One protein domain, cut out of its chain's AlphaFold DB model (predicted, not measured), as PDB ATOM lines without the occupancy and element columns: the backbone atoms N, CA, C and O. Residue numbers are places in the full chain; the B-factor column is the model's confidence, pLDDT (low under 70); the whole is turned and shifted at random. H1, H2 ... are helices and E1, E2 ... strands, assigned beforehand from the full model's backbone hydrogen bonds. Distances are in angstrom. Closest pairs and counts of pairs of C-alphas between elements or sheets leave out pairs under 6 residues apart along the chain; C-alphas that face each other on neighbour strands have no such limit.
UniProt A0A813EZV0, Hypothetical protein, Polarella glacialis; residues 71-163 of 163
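What this domain is: This is residues 71 to 163 of the 163 residues of the protein "Hypothetical protein" of Polarella glacialis (UniProt A0A813EZV0). A strongly twisted sheet of four strands has helix H2 packed along one face; on that face helix H1 stands up over edge strand E3. The small hairpin E1 and E2 sits near the first residue of H2, and residues 115 to 120, between E3 and E4, stick out. The printed part has 93 residues with the named elements E1 E2 H1 E3 E4 H2 E5 E6; the sheet's order is E3 E4 E6 E5, antiparallel. The class is mixed, and the whole is compact: radius of gyration of the C-alphas 13.9 A, spans 42, 39 and 27 A.

How they stand to each other: E1, residues 71 to 73, and E2, 76 to 79, form a hairpin, N 71 to O 78 2.9 A. H1, residues 96 to 109, has a height over the sheet of 10.5 A. E3, residues 110 to 114, and E4, 121 to 128, form a hairpin, N 111 to O 124 2.8 A. H2, residues 133 to 142, runs along E6, residues 159 to 162, at 6 degrees on the local plane; their closest C-alphas, Leu 135 and Trp 162, are 5.7 A apart. E4 and E6 are antiparallel, N 127 to O 160 2.9 A. E5, residues 145 to 150, and E6 form a hairpin, N 147 to O 161 2.9 A. E4, H2 and E5 form a split strand-helix-strand unit, E6 between its strands, with a right-handed crossover. H2 and the sheet make two layers, helix on sheet. Both helices have every O i to N i+4 pair within hydrogen-bond range.

Where its parts are: C-alpha 71 begins E1 at (175.295, 146.144, 309.257); C-alpha 162 ends E6 at (163.239, 142.038, 306.231). H1 is 19.9 A long, E4 23.1 A.

The domain as a whole: The printed part has no cut. The link E2 to H1 is long; its residues 86 to 92 have pLDDT under 70.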
ATOM      1  N   PHE A  71     175.003 146.333 310.672       95.69
ATOM      2  CA  PHE A  71     175.295 146.144 309.257       95.69
ATOM      3  C   PHE A  71     175.455 147.490 308.555       95.69
ATOM      4  O   PHE A  71     174.801 148.468 308.914       95.69
ATOM      5  N   GLN A  72     176.272 147.511 307.504       96.44
ATOM      6  CA  GLN A  72     176.465 148.703 306.692       96.44
ATOM      7  C   GLN A  72     175.546 148.674 305.470       96.44
ATOM      8  O   GLN A  72     175.432 147.646 304.804       96.44
ATOM      9  N   ALA A  73     174.918 149.803 305.163       96.06
ATOM     10  CA  ALA A  73     174.159 150.011 303.938       96.06
ATOM     11  C   ALA A  73     174.163 151.496 303.565       96.06
ATOM     12  O   ALA A  73     174.089 152.362 304.432       96.06
ATOM     13  N   PHE A  74     174.277 151.809 302.271       96.06
ATOM     14  CA  PHE A  74     174.392 153.198 301.788       96.06
ATOM     15  C   PHE A  74     175.513 153.999 302.481       96.06
ATOM     16  O   PHE A  74     175.392 155.201 302.703       96.06
ATOM     17  N   GLY A  75     176.599 153.321 302.867       95.81
ATOM     18  CA  GLY A  75     177.709 153.925 303.607       95.81
ATOM     19  C   GLY A  75     177.422 154.223 305.086       95.81
ATOM     20  O   GLY A  75     178.323 154.700 305.769       95.81
ATOM     21  N   GLN A  76     176.227 153.915 305.597       96.25
ATOM     22  CA  GLN A  76     175.827 154.121 306.992       96.25
ATOM     23  C   GLN A  76     175.788 152.798 307.757       96.25
ATOM     24  O   GLN A  76     175.432 151.765 307.192       96.25
ATOM     25  N   ASP A  77     176.160 152.830 309.037       96.75
ATOM     26  CA  ASP A  77     176.066 151.672 309.929       96.75
ATOM     27  C   ASP A  77     174.722 151.673 310.667       96.75
ATOM     28  O   ASP A  77     174.272 152.703 311.174       96.75
ATOM     29  N   HIS A  78     174.068 150.516 310.703       96.25
ATOM     30  CA  HIS A  78     172.732 150.339 311.259       96.25
ATOM     31  C   HIS A  78     172.731 149.244 312.317       96.25
ATOM     32  O   HIS A  78     173.111 148.106 312.046       96.25
ATOM     33  N   GLN A  79     172.235 149.568 313.511       96.62
ATOM     34  CA  GLN A  79     172.075 148.609 314.599       96.62
ATOM     35  C   GLN A  79     170.815 147.751 314.409       96.62
ATOM     36  O   GLN A  79     169.746 148.254 314.064       96.62
ATOM     37  N   LEU A  80     170.928 146.447 314.664       95.88
ATOM     38  CA  LEU A  80     169.807 145.509 314.646       95.88
ATOM     39  C   LEU A  80     169.115 145.428 316.023       95.88
ATOM     40  O   LEU A  80     169.804 145.435 317.045       95.88
ATOM     41  N   PRO A  81     167.780 145.238 316.074       95.94
ATOM     42  CA  PRO A  81     166.853 145.242 314.942       95.94
ATOM     43  C   PRO A  81     166.585 146.664 314.426       95.94
ATOM     44  O   PRO A  81     166.402 147.591 315.211       95.94
ATOM     45  N   VAL A  82     166.485 146.821 313.104       95.06
ATOM     46  CA  VAL A  82     166.061 148.095 312.509       95.06
ATOM     47  C   VAL A  82     164.545 148.094 312.423       95.06
ATOM     48  O   VAL A  82     163.957 147.303 311.683       95.06
ATOM     49  N   CYS A  83     163.918 148.988 313.179       90.31
ATOM     50  CA  CYS A  83     162.488 149.257 313.117       90.31
ATOM     51  C   CYS A  83     162.302 150.684 312.614       90.31
ATOM     52  O   CYS A  83     162.715 151.634 313.276       90.31
ATOM     53  N   ILE A  84     161.681 150.843 311.449       84.25
ATOM     54  CA  ILE A  84     161.360 152.171 310.936       84.25
ATOM     55  C   ILE A  84     160.015 152.586 311.534       84.25
ATOM     56  O   ILE A  84     158.967 152.028 311.204       84.25
ATOM     57  N   SER A  85     160.053 153.536 312.470       75.69
ATOM     58  CA  SER A  85     158.851 154.073 313.108       75.69
ATOM     59  C   SER A  85     157.936 154.718 312.070       75.69
ATOM     60  O   SER A  85     158.327 155.646 311.363       75.69
ATOM     61  N   LYS A  86     156.682 154.259 312.022       66.00
ATOM     62  CA  LYS A  86     155.651 154.767 311.102       66.00
ATOM     63  C   LYS A  86     155.220 156.210 311.396       66.00
ATOM     64  O   LYS A  86     154.529 156.804 310.580       66.00
ATOM     65  N   SER A  87     155.611 156.780 312.537       62.47
ATOM     66  CA  SER A  87     155.128 158.086 313.008       62.47
ATOM     67  C   SER A  87     155.548 159.275 312.138       62.47
ATOM     68  O   SER A  87     154.963 160.339 312.281       62.47
ATOM     69  N   ASN A  88     156.516 159.096 311.230       56.84
ATOM     70  CA  ASN A  88     156.976 160.137 310.301       56.84
ATOM     71  C   ASN A  88     156.796 159.733 308.827       56.84
ATOM     72  O   ASN A  88     157.396 160.340 307.942       56.84
ATOM     73  N   PHE A  89     156.029 158.674 308.560       58.97
ATOM     74  CA  PHE A  89     155.814 158.172 307.210       58.97
ATOM     75  C   PHE A  89     154.572 158.820 306.603       58.97
ATOM     76  O   PHE A  89     153.477 158.264 306.654       58.97
ATOM     77  N   GLU A  90     154.759 159.975 305.967       62.91
ATOM     78  CA  GLU A  90     154.013 160.198 304.729       62.91
ATOM     79  C   GLU A  90     154.378 159.037 303.793       62.91
ATOM     80  O   GLU A  90     155.574 158.724 303.686       62.91
ATOM     81  N   PRO A  91     153.407 158.339 303.175       62.72
ATOM     82  CA  PRO A  91     153.713 157.261 302.252       62.72
ATOM     83  C   PRO A  91     154.681 157.825 301.212       62.72
ATOM     84  O   PRO A  91     154.310 158.777 300.515       62.72
ATOM     85  N   PRO A  92     155.925 157.322 301.109       65.81
ATOM     86  CA  PRO A  92     156.806 157.786 300.059       65.81
ATOM     87  C   PRO A  92     156.056 157.564 298.754       65.81
ATOM     88  O   PRO A  92     155.452 156.506 298.555       65.81
ATOM     89  N   SER A  93     156.042 158.564 297.881       85.50
ATOM     90  CA  SER A  93     155.502 158.405 296.539       85.50
ATOM     91  C   SER A  93     156.406 157.431 295.781       85.50
ATOM     92  O   SER A  93     157.334 157.827 295.079       85.50
ATOM     93  N   ILE A  94     156.187 156.128 295.982       90.81
ATOM     94  CA  ILE A  94     156.960 155.082 295.320       90.81
ATOM     95  C   ILE A  94     156.676 155.217 293.827       90.81
ATOM     96  O   ILE A  94     155.545 155.042 293.370       90.81
ATOM     97  N   SER A  95     157.706 155.561 293.061       94.56
ATOM     98  CA  SER A  95     157.586 155.667 291.612       94.56
ATOM     99  C   SER A  95     157.298 154.297 290.993       94.56
ATOM    100  O   SER A  95     157.673 153.253 291.531       94.56
ATOM    101  N   ARG A  96     156.687 154.289 289.805       95.69
ATOM    102  CA  ARG A  96     156.435 153.052 289.054       95.69
ATOM    103  C   ARG A  96     157.708 152.224 288.837       95.69
ATOM    104  O   ARG A  96     157.680 151.016 289.024       95.69
ATOM    105  N   VAL A  97     158.825 152.881 288.520       96.62
ATOM    106  CA  VAL A  97     160.127 152.223 288.307       96.62
ATOM    107  C   VAL A  97     160.622 151.535 289.582       96.62
ATOM    108  O   VAL A  97     161.139 150.423 289.529       96.62
ATOM    109  N   GLN A  98     160.431 152.160 290.748       95.50
ATOM    110  CA  GLN A  98     160.780 151.540 292.028       95.50
ATOM    111  C   GLN A  98     159.886 150.337 292.338       95.50
ATOM    112  O   GLN A  98     160.397 149.322 292.798       95.50
ATOM    113  N   LEU A  99     158.580 150.420 292.063       96.25
ATOM    114  CA  LEU A  99     157.675 149.278 292.226       96.25
ATOM    115  C   LEU A  99     158.075 148.101 291.332       96.25
ATOM    116  O   LEU A  99     158.097 146.969 291.804       96.25
ATOM    117  N   GLU A 100     158.432 148.359 290.073       97.69
ATOM    118  CA  GLU A 100     158.910 147.331 289.141       97.69
ATOM    119  C   GLU A 100     160.216 146.687 289.637       97.69
ATOM    120  O   GLU A 100     160.340 145.461 289.627       97.69
ATOM    121  N   TYR A 101     161.150 147.486 290.167       97.44
ATOM    122  CA  TYR A 101     162.350 146.971 290.832       97.44
ATOM    123  C   TYR A 101     162.009 146.101 292.050       97.44
ATOM    124  O   TYR A 101     162.530 144.995 292.169       97.44
ATOM    125  N   PHE A 102     161.130 146.565 292.945       97.38
ATOM    126  CA  PHE A 102     160.743 145.803 294.134       97.38
ATOM    127  C   PHE A 102     160.068 144.483 293.772       97.38
ATOM    128  O   PHE A 102     160.371 143.466 294.389       97.38
ATOM    129  N   ALA A 103     159.202 144.481 292.758       97.50
ATOM    130  CA  ALA A 103     158.562 143.269 292.270       97.50
ATOM    131  C   ALA A 103     159.595 142.271 291.726       97.50
ATOM    132  O   ALA A 103     159.600 141.119 292.148       97.50
ATOM    133  N   GLY A 104     160.507 142.718 290.856       98.12
ATOM    134  CA  GLY A 104     161.552 141.853 290.301       98.12
ATOM    135  C   GLY A 104     162.531 141.336 291.359       98.12
ATOM    136  O   GLY A 104     162.905 140.168 291.339       98.12
ATOM    137  N   PHE A 105     162.910 142.181 292.321       98.00
ATOM    138  CA  PHE A 105     163.780 141.777 293.424       98.00
ATOM    139  C   PHE A 105     163.098 140.745 294.329       98.00
ATOM    140  O   PHE A 105     163.712 139.751 294.711       98.00
ATOM    141  N   PHE A 106     161.823 140.963 294.665       98.06
ATOM    142  CA  PHE A 106     161.060 140.028 295.488       98.06
ATOM    143  C   PHE A 106     160.798 138.699 294.765       98.06
ATOM    144  O   PHE A 106     160.803 137.663 295.411       98.06
ATOM    145  N   ASP A 107     160.609 138.692 293.448       98.06
ATOM    146  CA  ASP A 107     160.464 137.442 292.685       98.06
ATOM    147  C   ASP A 107     161.747 136.588 292.716       98.06
ATOM    148  O   ASP A 107     161.680 135.363 292.793       98.06
ATOM    149  N   GLY A 108     162.920 137.233 292.716       97.50
ATOM    150  CA  GLY A 108     164.212 136.545 292.785       97.50
ATOM    151  C   GLY A 108     164.588 136.045 294.184       97.50
ATOM    152  O   GLY A 108     164.944 134.879 294.344       97.50
ATOM    153  N   ASP A 109     164.502 136.925 295.187       96.19
ATOM    154  CA  ASP A 109     165.052 136.691 296.536       96.19
ATOM    155  C   ASP A 109     163.994 136.727 297.656       96.19
ATOM    156  O   ASP A 109     164.310 136.570 298.843       96.19
ATOM    157  N   GLY A 110     162.735 136.985 297.310       97.19
ATOM    158  CA  GLY A 110     161.620 137.016 298.246       97.19
ATOM    159  C   GLY A 110     161.053 135.631 298.536       97.19
ATOM    160  O   GLY A 110     161.210 134.663 297.797       97.19
ATOM    161  N   CYS A 111     160.369 135.538 299.666       97.00
ATOM    162  CA  CYS A 111     159.689 134.339 300.115       97.00
ATOM    163  C   CYS A 111     158.328 134.722 300.690       97.00
ATOM    164  O   CYS A 111     158.219 135.647 301.498       97.00
ATOM    165  N   VAL A 112     157.296 133.985 300.280       95.88
ATOM    166  CA  VAL A 112     155.950 134.059 300.849       95.88
ATOM    167  C   VAL A 112     155.703 132.755 301.586       95.88
ATOM    168  O   VAL A 112     155.762 131.682 300.988       95.88
ATOM    169  N   SER A 113     155.412 132.834 302.878       93.94
ATOM    170  CA  SER A 113     155.065 131.658 303.674       93.94
ATOM    171  C   SER A 113     153.725 131.846 304.374       93.94
ATOM    172  O   SER A 113     153.377 132.947 304.793       93.94
ATOM    173  N   ALA A 114     152.936 130.778 304.472       93.25
ATOM    174  CA  ALA A 114     151.720 130.786 305.277       93.25
ATOM    175  C   ALA A 114     152.093 130.524 306.739       93.25
ATOM    176  O   ALA A 114     152.831 129.580 307.029       93.25
ATOM    177  N   SER A 115     151.587 131.339 307.665       84.75
ATOM    178  CA  SER A 115     151.833 131.115 309.090       84.75
ATOM    179  C   SER A 115     150.845 130.086 309.630       84.75
ATOM    180  O   SER A 115     149.647 130.348 309.703       84.75
ATOM    181  N   THR A 116     151.328 128.929 310.074       81.12
ATOM    182  CA  THR A 116     150.492 127.937 310.762       81.12
ATOM    183  C   THR A 116     149.976 128.539 312.073       81.12
ATOM    184  O   THR A 116     150.745 128.746 313.006       81.12
ATOM    185  N   GLY A 117     148.683 128.872 312.133       81.62
ATOM    186  CA  GLY A 117     148.025 129.424 313.327       81.62
ATOM    187  C   GLY A 117     147.502 130.857 313.194       81.62
ATOM    188  O   GLY A 117     146.679 131.256 314.009       81.62
ATOM    189  N   ASN A 118     147.886 131.589 312.143       75.19
ATOM    190  CA  ASN A 118     147.315 132.899 311.814       75.19
ATOM    191  C   ASN A 118     146.735 132.857 310.394       75.19
ATOM    192  O   ASN A 118     147.301 132.217 309.514       75.19
ATOM    193  N   SER A 119     145.646 133.577 310.127       80.44
ATOM    194  CA  SER A 119     145.025 133.667 308.791       80.44
ATOM    195  C   SER A 119     145.817 134.527 307.785       80.44
ATOM    196  O   SER A 119     145.236 135.108 306.873       80.44
ATOM    197  N   GLY A 120     147.141 134.638 307.944       87.62
ATOM    198  CA  GLY A 120     147.993 135.567 307.198       87.62
ATOM    199  C   GLY A 120     149.183 134.913 306.494       87.62
ATOM    200  O   GLY A 120     149.552 133.766 306.762       87.62
ATOM    201  N   CYS A 121     149.803 135.689 305.604       92.50
ATOM    202  CA  CYS A 121     151.084 135.369 304.982       92.50
ATOM    203  C   CYS A 121     152.220 136.188 305.620       92.50
ATOM    204  O   CYS A 121     152.020 137.331 306.026       92.50
ATOM    205  N   ASP A 122     153.401 135.583 305.712       92.12
ATOM    206  CA  ASP A 122     154.666 136.221 306.078       92.12
ATOM    207  C   ASP A 122     155.457 136.456 304.790       92.12
ATOM    208  O   ASP A 122     155.725 135.513 304.036       92.12
ATOM    209  N   LEU A 123     155.793 137.721 304.539       95.62
ATOM    210  CA  LEU A 123     156.652 138.135 303.438       95.62
ATOM    211  C   LEU A 123     158.055 138.329 303.986       95.62
ATOM    212  O   LEU A 123     158.248 139.040 304.971       95.62
ATOM    213  N   ARG A 124     159.037 137.711 303.343       96.69
ATOM    214  CA  ARG A 124     160.419 137.763 303.801       96.69
ATOM    215  C   ARG A 124     161.369 137.958 302.645       96.69
ATOM    216  O   ARG A 124     161.210 137.341 301.601       96.69
ATOM    217  N   ILE A 125     162.405 138.749 302.877       97.69
ATOM    218  CA  ILE A 125     163.596 138.785 302.031       97.69
ATOM    219  C   ILE A 125     164.787 138.542 302.941       97.69
ATOM    220  O   ILE A 125     164.929 139.233 303.950       97.69
ATOM    221  N   THR A 126     165.640 137.587 302.588       96.75
ATOM    222  CA  THR A 126     166.853 137.269 303.350       96.75
ATOM    223  C   THR A 126     168.073 137.627 302.516       96.75
ATOM    224  O   THR A 126     168.197 137.185 301.382       96.75
ATOM    225  N   GLN A 127     168.985 138.414 303.081       96.12
ATOM    226  CA  GLN A 127     170.216 138.843 302.416       96.12
ATOM    227  C   GLN A 127     171.428 138.629 303.319       96.12
ATOM    228  O   GLN A 127     171.324 138.515 304.546       96.12
ATOM    229  N   SER A 128     172.614 138.605 302.711       94.00
ATOM    230  CA  SER A 128     173.854 138.730 303.473       94.00
ATOM    231  C   SER A 128     173.920 140.107 304.133       94.00
ATOM    232  O   SER A 128     173.556 141.108 303.521       94.00
ATOM    233  N   SER A 129     174.477 140.194 305.345       91.94
ATOM    234  CA  SER A 129     174.680 141.480 306.034       91.94
ATOM    235  C   SER A 129     175.557 142.487 305.277       91.94
ATOM    236  O   SER A 129     175.587 143.655 305.641       91.94
ATOM    237  N   ARG A 130     176.275 142.054 304.231       92.00
ATOM    238  CA  ARG A 130     177.086 142.916 303.356       92.00
ATOM    239  C   ARG A 130     176.321 143.551 302.190       92.00
ATOM    240  O   ARG A 130     176.907 144.371 301.500       92.00
ATOM    241  N   GLN A 131     175.093 143.111 301.923       91.94
ATOM    242  CA  GLN A 131     174.260 143.549 300.792       91.94
ATOM    243  C   GLN A 131     172.852 143.893 301.298       91.94
ATOM    244  O   GLN A 131     171.828 143.430 300.798       91.94
ATOM    245  N   ALA A 132     172.814 144.646 302.393       95.50
ATOM    246  CA  ALA A 132     171.606 144.933 303.150       95.50
ATOM    247  C   ALA A 132     170.812 146.132 302.605       95.50
ATOM    248  O   ALA A 132     169.729 146.438 303.106       95.50
ATOM    249  N   GLU A 133     171.333 146.823 301.588       96.81
ATOM    250  CA  GLU A 133     170.743 148.021 300.992       96.81
ATOM    251  C   GLU A 133     169.315 147.764 300.525       96.81
ATOM    252  O   GLU A 133     168.413 148.545 300.832       96.81
ATOM    253  N   ALA A 134     169.095 146.637 299.842       96.62
ATOM    254  CA  ALA A 134     167.770 146.245 299.387       96.62
ATOM    255  C   ALA A 134     166.800 146.119 300.569       96.62
ATOM    256  O   ALA A 134     165.710 146.682 300.518       96.62
ATOM    257  N   LEU A 135     167.210 145.487 301.675       97.12
ATOM    258  CA  LEU A 135     166.356 145.330 302.857       97.12
ATOM    259  C   LEU A 135     165.931 146.678 303.447       97.12
ATOM    260  O   LEU A 135     164.779 146.834 303.849       97.12
ATOM    261  N   LEU A 136     166.824 147.673 303.468       95.75
ATOM    262  CA  LEU A 136     166.468 149.030 303.893       95.75
ATOM    263  C   LEU A 136     165.514 149.720 302.920       95.75
ATOM    264  O   LEU A 136     164.646 150.462 303.377       95.75
ATOM    265  N   LEU A 137     165.645 149.498 301.608       95.25
ATOM    266  CA  LEU A 137     164.688 150.035 300.636       95.25
ATOM    267  C   LEU A 137     163.300 149.426 300.842       95.25
ATOM    268  O   LEU A 137     162.331 150.176 300.888       95.25
ATOM    269  N   PHE A 138     163.206 148.107 301.043       95.44
ATOM    270  CA  PHE A 138     161.943 147.446 301.382       95.44
ATOM    271  C   PHE A 138     161.379 147.961 302.705       95.44
ATOM    272  O   PHE A 138     160.194 148.282 302.783       95.44
ATOM    273  N   CYS A 139     162.230 148.132 303.721       93.94
ATOM    274  CA  CYS A 139     161.789 148.634 305.014       93.94
ATOM    275  C   CYS A 139     161.248 150.069 304.929       93.94
ATOM    276  O   CYS A 139     160.238 150.396 305.545       93.94
ATOM    277  N   LYS A 140     161.883 150.924 304.118       92.38
ATOM    278  CA  LYS A 140     161.402 152.285 303.851       92.38
ATOM    279  C   LYS A 140     160.136 152.285 302.996       92.38
ATOM    280  O   LYS A 140     159.241 153.060 303.266       92.38
ATOM    281  N   ALA A 141     160.037 151.449 301.969       92.38
ATOM    282  CA  ALA A 141     158.892 151.453 301.061       92.38
ATOM    283  C   ALA A 141     157.624 150.857 301.696       92.38
ATOM    284  O   ALA A 141     156.531 151.389 301.514       92.38
ATOM    285  N   PHE A 142     157.769 149.766 302.447       92.00
ATOM    286  CA  PHE A 142     156.649 148.938 302.902       92.00
ATOM    287  C   PHE A 142     156.544 148.836 304.433       92.00
ATOM    288  O   PHE A 142     155.614 148.220 304.955       92.00
ATOM    289  N   GLY A 143     157.469 149.446 305.181       91.88
ATOM    290  CA  GLY A 143     157.545 149.321 306.635       91.88
ATOM    291  C   GLY A 143     158.179 147.997 307.070       91.88
ATOM    292  O   GLY A 143     159.128 147.512 306.463       91.88
ATOM    293  N   GLY A 144     157.686 147.399 308.152       92.75
ATOM    294  CA  GLY A 144     158.272 146.172 308.701       92.75
ATOM    295  C   GLY A 144     159.569 146.429 309.475       92.75
ATOM    296  O   GLY A 144     159.776 147.499 310.051       92.75
ATOM    297  N   SER A 145     160.419 145.412 309.543       95.69
ATOM    298  CA  SER A 145     161.601 145.371 310.400       95.69
ATOM    299  C   SER A 145     162.723 144.541 309.789       95.69
ATOM    300  O   SER A 145     162.469 143.518 309.157       95.69
ATOM    301  N   ILE A 146     163.972 144.936 310.037       97.12
ATOM    302  CA  ILE A 146     165.148 144.139 309.674       97.12
ATOM    303  C   ILE A 146     165.703 143.471 310.926       97.12
ATOM    304  O   ILE A 146     165.980 144.131 311.932       97.12
ATOM    305  N   ARG A 147     165.856 142.149 310.874       96.44
ATOM    306  CA  ARG A 147     166.297 141.313 311.996       96.44
ATOM    307  C   ARG A 147     167.353 140.310 311.545       96.44
ATOM    308  O   ARG A 147     167.536 140.071 310.356       96.44
ATOM    309  N   ILE A 148     168.045 139.703 312.503       95.00
ATOM    310  CA  ILE A 148     168.912 138.552 312.233       95.00
ATOM    311  C   ILE A 148     168.013 137.372 311.859       95.00
ATOM    312  O   ILE A 148     167.071 137.075 312.590       95.00
ATOM    313  N   HIS A 149     168.297 136.720 310.731       91.19
ATOM    314  CA  HIS A 149     167.568 135.522 310.318       91.19
ATOM    315  C   HIS A 149     168.227 134.276 310.903       91.19
ATOM    316  O   HIS A 149     167.606 133.529 311.652       91.19
ATOM    317  N   GLU A 150     169.512 134.089 310.607       83.75
ATOM    318  CA  GLU A 150     170.277 132.928 311.042       83.75
ATOM    319  C   GLU A 150     171.657 133.355 311.533       83.75
ATOM    320  O   GLU A 150     172.415 134.043 310.841       83.75
ATOM    321  N   THR A 151     172.003 132.902 312.736       75.06
ATOM    322  CA  THR A 151     173.386 132.903 313.201       75.06
ATOM    323  C   THR A 151     174.101 131.741 312.532       75.06
ATOM    324  O   THR A 151     173.901 130.570 312.847       75.06
ATOM    325  N   SER A 152     174.914 132.055 311.535       79.81
ATOM    326  CA  SER A 152     175.574 131.016 310.760       79.81
ATOM    327  C   SER A 152     176.755 130.393 311.507       79.81
ATOM    328  O   SER A 152     177.382 131.010 312.372       79.81
ATOM    329  N   MET A 153     177.099 129.163 311.129       82.94
ATOM    330  CA  MET A 153     178.346 128.509 311.522       82.94
ATOM    331  C   MET A 153     179.290 128.396 310.324       82.94
ATOM    332  O   MET A 153     178.881 128.150 309.186       82.94
ATOM    333  N   GLY A 154     180.577 128.539 310.605       84.19
ATOM    334  CA  GLY A 154     181.669 128.195 309.718       84.19
ATOM    335  C   GLY A 154     181.681 128.914 308.385       84.19
ATOM    336  O   GLY A 154     182.091 130.065 308.307       84.19
ATOM    337  N   MET A 155     181.305 128.221 307.311       82.62
ATOM    338  CA  MET A 155     181.384 128.770 305.952       82.62
ATOM    339  C   MET A 155     180.124 129.515 305.509       82.62
ATOM    340  O   MET A 155     180.168 130.233 304.511       82.62
ATOM    341  N   HIS A 156     179.011 129.353 306.225       83.94
ATOM    342  CA  HIS A 156     177.798 130.103 305.932       83.94
ATOM    343  C   HIS A 156     177.939 131.490 306.534       83.94
ATOM    344  O   HIS A 156     178.347 131.627 307.687       83.94
ATOM    345  N   ARG A 157     177.667 132.521 305.737       87.94
ATOM    346  CA  ARG A 157     177.699 133.889 306.240       87.94
ATOM    347  C   ARG A 157     176.395 134.188 306.964       87.94
ATOM    348  O   ARG A 157     175.351 133.843 306.418       87.94
ATOM    349  N   PRO A 158     176.457 134.878 308.111       90.81
ATOM    350  CA  PRO A 158     175.264 135.366 308.787       90.81
ATOM    351  C   PRO A 158     174.394 136.202 307.844       90.81
ATOM    352  O   PRO A 158     174.886 137.044 307.079       90.81
ATOM    353  N   THR A 159     173.095 135.947 307.915       94.88
ATOM    354  CA  THR A 159     172.080 136.605 307.098       94.88
ATOM    355  C   THR A 159     171.116 137.388 307.970       94.88
ATOM    356  O   THR A 159     170.796 137.019 309.105       94.88
ATOM    357  N   ILE A 160     170.619 138.476 307.405       96.12
ATOM    358  CA  ILE A 160     169.575 139.310 307.987       96.12
ATOM    359  C   ILE A 160     168.350 139.252 307.080       96.12
ATOM    360  O   ILE A 160     168.472 138.985 305.884       96.12
ATOM    361  N   CYS A 161     167.167 139.461 307.645       97.00
ATOM    362  CA  CYS A 161     165.925 139.453 306.890       97.00
ATOM    363  C   CYS A 161     165.071 140.683 307.164       97.00
ATOM    364  O   CYS A 161     165.031 141.185 308.288       97.00
ATOM    365  N   TRP A 162     164.373 141.129 306.124       97.50
ATOM    366  CA  TRP A 162     163.239 142.038 306.231       97.50
ATOM    367  C   TRP A 162     161.948 141.224 306.391       97.50
ATOM    368  O   TRP A 162     161.774 140.233 305.677       97.50
ATOM    369  N   ARG A 163     161.096 141.635 307.340       94.00
ATOM    370  CA  ARG A 163     159.736 141.129 307.589       94.00
ATOM    371  C   ARG A 163     158.871 142.171 308.300       94.00
ATOM    372  O   ARG A 163     159.429 142.917 309.148       94.00
TER     373      ARG A 163